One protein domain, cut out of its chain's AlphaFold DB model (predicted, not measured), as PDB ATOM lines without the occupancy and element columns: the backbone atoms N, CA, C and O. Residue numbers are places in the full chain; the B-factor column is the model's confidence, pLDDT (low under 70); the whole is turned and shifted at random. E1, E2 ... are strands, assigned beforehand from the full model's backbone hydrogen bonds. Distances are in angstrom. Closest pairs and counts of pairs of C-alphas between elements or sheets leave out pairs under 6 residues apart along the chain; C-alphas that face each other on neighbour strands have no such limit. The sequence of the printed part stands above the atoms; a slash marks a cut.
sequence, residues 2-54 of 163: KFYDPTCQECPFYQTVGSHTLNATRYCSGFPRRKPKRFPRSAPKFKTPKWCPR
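This is residues 2 to 54 of the 163 residues of an uncharacterized protein of Oscillibacter sp. 1-3 (UniProt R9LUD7). The model has little regular structure: one hairpin of two strands, E1 and E2, between a loop lead-in, residues 2 to 13, and a long looping stretch, residues 29 to 54, which folds back to pair briefly with E2. The printed part has 53 residues, of which 13 are in named strands; there is no named helix, and the class is all strand. The sheet, order E1 - E2, is antiparallel. The whole is only just compact, close to loose, with a radius of gyration of the C-alphas of 11.5 A and spans of 34 by 29 by 20 A.

Find C-alpha 14 at (-14.201, 31.340, 22.927); from there E1, residues 14 to 19, runs 15.6 A. E2, residues 22 to 28, runs 19.5 A to C-alpha 28 at (-15.447, 26.600, 22.335).

A tight link joins the hairpin E1 and E2, whose directions differ by 161 degrees. Look at N 17 and O 25, 2.9 A apart, within hydrogen-bond range. Residues 37 to 38 pair antiparallel with residues 27 to 28 of E2.

The C-alphas farthest apart, Lys 2 and Arg 33, are 35.1 A apart. The printed part has no cut. Residues 19 to 23 have pLDDT under 70.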
ATOM      1  N   LYS A   2     -21.086  46.470   3.852       82.00
ATOM      2  CA  LYS A   2     -20.052  45.450   4.085       82.00
ATOM      3  C   LYS A   2     -20.635  44.322   4.940       82.00
ATOM      4  O   LYS A   2     -21.184  44.579   6.009       82.00
ATOM      5  N   PHE A   3     -20.505  43.092   4.459       85.19
ATOM      6  CA  PHE A   3     -20.861  41.881   5.195       85.19
ATOM      7  C   PHE A   3     -19.580  41.305   5.786       85.19
ATOM      8  O   PHE A   3     -18.617  41.077   5.055       85.19
ATOM      9  N   TYR A   4     -19.555  41.135   7.103       80.38
ATOM     10  CA  TYR A   4     -18.385  40.668   7.829       80.38
ATOM     11  C   TYR A   4     -18.679  39.279   8.363       80.38
ATOM     12  O   TYR A   4     -19.683  39.089   9.047       80.38
ATOM     13  N   ASP A   5     -17.782  38.338   8.086       78.50
ATOM     14  CA  ASP A   5     -17.819  37.037   8.736       78.50
ATOM     15  C   ASP A   5     -17.460  37.230  10.217       78.50
ATOM     16  O   ASP A   5     -16.358  37.705  10.514       78.50
ATOM     17  N   PRO A   6     -18.345  36.871  11.161       82.81
ATOM     18  CA  PRO A   6     -18.028  36.970  12.575       82.81
ATOM     19  C   PRO A   6     -16.873  36.030  12.928       82.81
ATOM     20  O   PRO A   6     -16.776  34.895  12.432       82.81
ATOM     21  N   THR A   7     -15.999  36.505  13.812       86.50
ATOM     22  CA  THR A   7     -14.834  35.754  14.279       86.50
ATOM     23  C   THR A   7     -15.133  35.095  15.621       86.50
ATOM     24  O   THR A   7     -15.915  35.594  16.429       86.50
ATOM     25  N   CYS A   8     -14.498  33.953  15.898       87.94
ATOM     26  CA  CYS A   8     -14.641  33.339  17.218       87.94
ATOM     27  C   CYS A   8     -13.941  34.141  18.320       87.94
ATOM     28  O   CYS A   8     -14.316  33.977  19.469       87.94
ATOM     29  N   GLN A   9     -12.953  34.985  18.009       84.81
ATOM     30  CA  GLN A   9     -12.162  35.691  19.026       84.81
ATOM     31  C   GLN A   9     -12.987  36.711  19.822       84.81
ATOM     32  O   GLN A   9     -12.699  36.941  20.990       84.81
ATOM     33  N   GLU A  10     -14.036  37.260  19.214       84.62
ATOM     34  CA  GLU A  10     -14.981  38.193  19.846       84.62
ATOM     35  C   GLU A  10     -16.156  37.469  20.529       84.62
ATOM     36  O   GLU A  10     -17.031  38.093  21.127       84.62
ATOM     37  N   CYS A  11     -16.223  36.137  20.428       88.12
ATOM     38  CA  CYS A  11     -17.330  35.360  20.966       88.12
ATOM     39  C   CYS A  11     -17.130  35.089  22.468       88.12
ATOM     40  O   CYS A  11     -16.097  34.528  22.838       88.12
ATOM     41  N   PRO A  12     -18.141  35.323  23.329       89.88
ATOM     42  CA  PRO A  12     -18.051  35.036  24.768       89.88
ATOM     43  C   PRO A  12     -17.728  33.571  25.110       89.88
ATOM     44  O   PRO A  12     -17.239  33.265  26.190       89.88
ATOM     45  N   PHE A  13     -18.006  32.647  24.187       90.75
ATOM     46  CA  PHE A  13     -17.764  31.213  24.361       90.75
ATOM     47  C   PHE A  13     -16.377  30.754  23.890       90.75
ATOM     48  O   PHE A  13     -16.083  29.555  23.917       90.75
ATOM     49  N   TYR A  14     -15.548  31.661  23.376       90.94
ATOM     50  CA  TYR A  14     -14.201  31.340  22.927       90.94
ATOM     51  C   TYR A  14     -13.217  31.425  24.088       90.94
ATOM     52  O   TYR A  14     -13.141  32.420  24.799       90.94
ATOM     53  N   GLN A  15     -12.452  30.355  24.273       90.81
ATOM     54  CA  GLN A  15     -11.497  30.223  25.364       90.81
ATOM     55  C   GLN A  15     -10.127  29.866  24.803       90.81
ATOM     56  O   GLN A  15     -10.007  29.074  23.864       90.81
ATOM     57  N   THR A  16      -9.084  30.429  25.403       89.44
ATOM     58  CA  THR A  16      -7.692  30.094  25.094       89.44
ATOM     59  C   THR A  16      -7.012  29.633  26.376       89.44
ATOM     60  O   THR A  16      -7.116  30.300  27.397       89.44
ATOM     61  N   VAL A  17      -6.348  28.479  26.326       86.81
ATOM     62  CA  VAL A  17      -5.625  27.883  27.458       86.81
ATOM     63  C   VAL A  17      -4.164  27.685  27.058       86.81
ATOM     64  O   VAL A  17      -3.893  27.150  25.980       86.81
ATOM     65  N   GLY A  18      -3.234  28.086  27.926       79.94
ATOM     66  CA  GLY A  18      -1.787  28.075  27.674       79.94
ATOM     67  C   GLY A  18      -1.216  29.483  27.486       79.94
ATOM     68  O   GLY A  18      -1.964  30.453  27.380       79.94
ATOM     69  N   SER A  19       0.114  29.603  27.461       68.50
ATOM     70  CA  SER A  19       0.777  30.901  27.291       68.50
ATOM     71  C   SER A  19       0.482  31.484  25.906       68.50
ATOM     72  O   SER A  19       0.570  30.784  24.895       68.50
ATOM     73  N   HIS A  20       0.154  32.779  25.852       61.34
ATOM     74  CA  HIS A  20      -0.179  33.503  24.618       61.34
ATOM     75  C   HIS A  20       0.925  33.440  23.549       61.34
ATOM     76  O   HIS A  20       0.635  33.605  22.365       61.34
ATOM     77  N   THR A  21       2.171  33.171  23.945       58.88
ATOM     78  CA  THR A  21       3.345  33.150  23.064       58.88
ATOM     79  C   THR A  21       3.765  31.752  22.611       58.88
ATOM     80  O   THR A  21       4.340  31.622  21.533       58.88
ATOM     81  N   LEU A  22       3.456  30.690  23.366       55.31
ATOM     82  CA  LEU A  22       3.854  29.312  23.052       55.31
ATOM     83  C   LEU A  22       2.744  28.330  23.471       55.31
ATOM     84  O   LEU A  22       2.423  28.197  24.649       55.31
ATOM     85  N   ASN A  23       2.184  27.604  22.497       65.94
ATOM     86  CA  ASN A  23       1.238  26.487  22.684       65.94
ATOM     87  C   ASN A  23      -0.175  26.821  23.208       65.94
ATOM     88  O   ASN A  23      -0.842  25.966  23.796       65.94
ATOM     89  N   ALA A  24      -0.689  28.016  22.913       80.25
ATOM     90  CA  ALA A  24      -2.088  28.366  23.153       80.25
ATOM     91  C   ALA A  24      -3.059  27.404  22.430       80.25
ATOM     92  O   ALA A  24      -3.117  27.335  21.197       80.25
ATOM     93  N   THR A  25      -3.858  26.665  23.202       87.50
ATOM     94  CA  THR A  25      -4.921  25.799  22.686       87.50
ATOM     95  C   THR A  25      -6.270  26.497  22.799       87.50
ATOM     96  O   THR A  25      -6.622  27.040  23.842       87.50
ATOM     97  N   ARG A  26      -7.045  26.457  21.712       90.62
ATOM     98  CA  ARG A  26      -8.340  27.135  21.599       90.62
ATOM     99  C   ARG A  26      -9.490  26.167  21.867       90.62
ATOM    100  O   ARG A  26      -9.463  25.034  21.374       90.62
ATOM    101  N   TYR A  27     -10.521  26.636  22.559       91.56
ATOM    102  CA  TYR A  27     -11.727  25.879  22.902       91.56
ATOM    103  C   TYR A  27     -12.996  26.706  22.670       91.56
ATOM    104  O   TYR A  27     -12.973  27.933  22.715       91.56
ATOM    105  N   CYS A  28     -14.109  26.019  22.403       92.31
ATOM    106  CA  CYS A  28     -15.447  26.600  22.335       92.31
ATOM    107  C   CYS A  28     -16.336  25.961  23.405       92.31
ATOM    108  O   CYS A  28     -16.603  24.758  23.340       92.31
ATOM    109  N   SER A  29     -16.814  26.757  24.360       92.75
ATOM    110  CA  SER A  29     -17.712  26.330  25.444       92.75
ATOM    111  C   SER A  29     -19.201  26.514  25.122       92.75
ATOM    112  O   SER A  29     -20.051  26.220  25.954       92.75
ATOM    113  N   GLY A  30     -19.544  26.951  23.907       90.25
ATOM    114  CA  GLY A  30     -20.919  27.288  23.514       90.25
ATOM    115  C   GLY A  30     -21.836  26.092  23.246       90.25
ATOM    116  O   GLY A  30     -22.915  26.280  22.696       90.25
ATOM    117  N   PHE A  31     -21.411  24.867  23.562       89.25
ATOM    118  CA  PHE A  31     -22.229  23.669  23.388       89.25
ATOM    119  C   PHE A  31     -23.090  23.442  24.637       89.25
ATOM    120  O   PHE A  31     -22.534  23.154  25.700       89.25
ATOM    121  N   PRO A  32     -24.428  23.503  24.533       84.88
ATOM    122  CA  PRO A  32     -25.296  23.255  25.676       84.88
ATOM    123  C   PRO A  32     -25.061  21.850  26.237       84.88
ATOM    124  O   PRO A  32     -25.114  20.865  25.500       84.88
ATOM    125  N   ARG A  33     -24.813  21.757  27.550       82.62
ATOM    126  CA  ARG A  33     -24.681  20.486  28.292       82.62
ATOM    127  C   ARG A  33     -23.584  19.545  27.762       82.62
ATOM    128  O   ARG A  33     -23.675  18.331  27.930       82.62
ATOM    129  N   ARG A  34     -22.537  20.076  27.120       85.50
ATOM    130  CA  ARG A  34     -21.374  19.297  26.657       85.50
ATOM    131  C   ARG A  34     -20.067  19.956  27.081       85.50
ATOM    132  O   ARG A  34     -20.010  21.158  27.317       85.50
ATOM    133  N   LYS A  35     -19.002  19.154  27.153       87.50
ATOM    134  CA  LYS A  35     -17.650  19.662  27.418       87.50
ATOM    135  C   LYS A  35     -17.212  20.625  26.302       87.50
ATOM    136  O   LYS A  35     -17.558  20.380  25.140       87.50
ATOM    137  N   PRO A  36     -16.425  21.672  26.621       89.88
ATOM    138  CA  PRO A  36     -15.884  22.575  25.616       89.88
ATOM    139  C   PRO A  36     -15.139  21.816  24.517       89.88
ATOM    140  O   PRO A  36     -14.300  20.953  24.784       89.88
ATOM    141  N   LYS A  37     -15.440  22.140  23.260       91.12
ATOM    142  CA  LYS A  37     -14.822  21.486  22.108       91.12
ATOM    143  C   LYS A  37     -13.505  22.168  21.769       91.12
ATOM    144  O   LYS A  37     -13.472  23.376  21.529       91.12
ATOM    145  N   ARG A  38     -12.424  21.390  21.705       91.06
ATOM    146  CA  ARG A  38     -11.115  21.865  21.241       91.06
ATOM    147  C   ARG A  38     -11.171  22.201  19.752       91.06
ATOM    148  O   ARG A  38     -11.683  21.414  18.955       91.06
ATOM    149  N   PHE A  39     -10.595  23.332  19.362       90.56
ATOM    150  CA  PHE A  39     -10.369  23.626  17.951       90.56
ATOM    151  C   PHE A  39      -9.229  22.742  17.425       90.56
ATOM    152  O   PHE A  39      -8.140  22.757  18.008       90.56
ATOM    153  N   PRO A  40      -9.430  21.997  16.323       85.94
ATOM    154  CA  PRO A  40      -8.334  21.269  15.698       85.94
ATOM    155  C   PRO A  40      -7.257  22.241  15.203       85.94
ATOM    156  O   PRO A  40      -7.526  23.416  14.942       85.94
ATOM    157  N   ARG A  41      -6.024  21.749  15.039       81.38
ATOM    158  CA  ARG A  41      -4.893  22.564  14.559       81.38
ATOM    159  C   ARG A  41      -5.159  23.174  13.174       81.38
ATOM    160  O   ARG A  41      -4.723  24.287  12.915       81.38
ATOM    161  N   SER A  42      -5.934  22.476  12.341       81.94
ATOM    162  CA  SER A  42      -6.403  22.921  11.022       81.94
ATOM    163  C   SER A  42      -7.577  23.908  11.064       81.94
ATOM    164  O   SER A  42      -7.970  24.429  10.022       81.94
ATOM    165  N   ALA A  43      -8.175  24.169  12.233       79.50
ATOM    166  CA  ALA A  43      -9.322  25.061  12.307       79.50
ATOM    167  C   ALA A  43      -8.929  26.496  11.936       79.50
ATOM    168  O   ALA A  43      -7.889  26.979  12.407       79.50
ATOM    169  N   PRO A  44      -9.793  27.222  11.204       78.25
ATOM    170  CA  PRO A  44      -9.533  28.608  10.847       78.25
ATOM    171  C   PRO A  44      -9.213  29.457  12.083       78.25
ATOM    172  O   PRO A  44      -9.789  29.264  13.158       78.25
ATOM    173  N   LYS A  45      -8.265  30.389  11.946       78.69
ATOM    174  CA  LYS A  45      -7.922  31.333  13.022       78.69
ATOM    175  C   LYS A  45      -8.949  32.459  13.134       78.69
ATOM    176  O   LYS A  45      -9.363  32.784  14.236       78.69
ATOM    177  N   PHE A  46      -9.393  32.972  11.987       79.94
ATOM    178  CA  PHE A  46     -10.251  34.156  11.906       79.94
ATOM    179  C   PHE A  46     -11.703  33.845  11.522       79.94
ATOM    180  O   PHE A  46     -12.596  34.605  11.866       79.94
ATOM    181  N   LYS A  47     -11.968  32.716  10.848       83.25
ATOM    182  CA  LYS A  47     -13.329  32.333  10.440       83.25
ATOM    183  C   LYS A  47     -14.005  31.448  11.480       83.25
ATOM    184  O   LYS A  47     -13.376  30.561  12.057       83.25
ATOM    185  N   THR A  48     -15.310  31.631  11.652       88.56
ATOM    186  CA  THR A  48     -16.113  30.732  12.484       88.56
ATOM    187  C   THR A  48     -16.184  29.330  11.854       88.56
ATOM    188  O   THR A  48     -16.507  29.212  10.669       88.56
ATOM    189  N   PRO A  49     -15.892  28.244  12.599       89.31
ATOM    190  CA  PRO A  49     -15.896  26.891  12.056       89.31
ATOM    191  C   PRO A  49     -17.312  26.416  11.702       89.31
ATOM    192  O   PRO A  49     -18.286  26.780  12.359       89.31
ATOM    193  N   LYS A  50     -17.419  25.520  10.710       88.38
ATOM    194  CA  LYS A  50     -18.705  24.931  10.287       88.38
ATOM    195  C   LYS A  50     -19.428  24.178  11.410       88.38
ATOM    196  O   LYS A  50     -20.646  24.157  11.433       88.38
ATOM    197  N   TRP A  51     -18.684  23.594  12.352       89.31
ATOM    198  CA  TRP A  51     -19.241  22.857  13.492       89.31
ATOM    199  C   TRP A  51     -19.706  23.748  14.654       89.31
ATOM    200  O   TRP A  51     -20.075  23.209  15.697       89.31
ATOM    201  N   CYS A  52     -19.614  25.079  14.526       90.75
ATOM    202  CA  CYS A  52     -19.995  26.015  15.583       90.75
ATOM    203  C   CYS A  52     -21.434  25.744  16.061       90.75
ATOM    204  O   CYS A  52     -22.333  25.715  15.225       90.75
ATOM    205  N   PRO A  53     -21.676  25.606  17.378       90.88
ATOM    206  CA  PRO A  53     -23.001  25.273  17.904       90.88
ATOM    207  C   PRO A  53     -24.037  26.383  17.705       90.88
ATOM    208  O   PRO A  53     -25.227  26.117  17.762       90.88
ATOM    209  N   ARG A  54     -23.588  27.624  17.486       91.25
ATOM    210  CA  ARG A  54     -24.467  28.772  17.237       91.25
ATOM    211  C   ARG A  54     -24.901  28.897  15.780       91.25
ATOM    212  O   ARG A  54     -25.814  29.655  15.509       91.25
TER     213      ARG A  54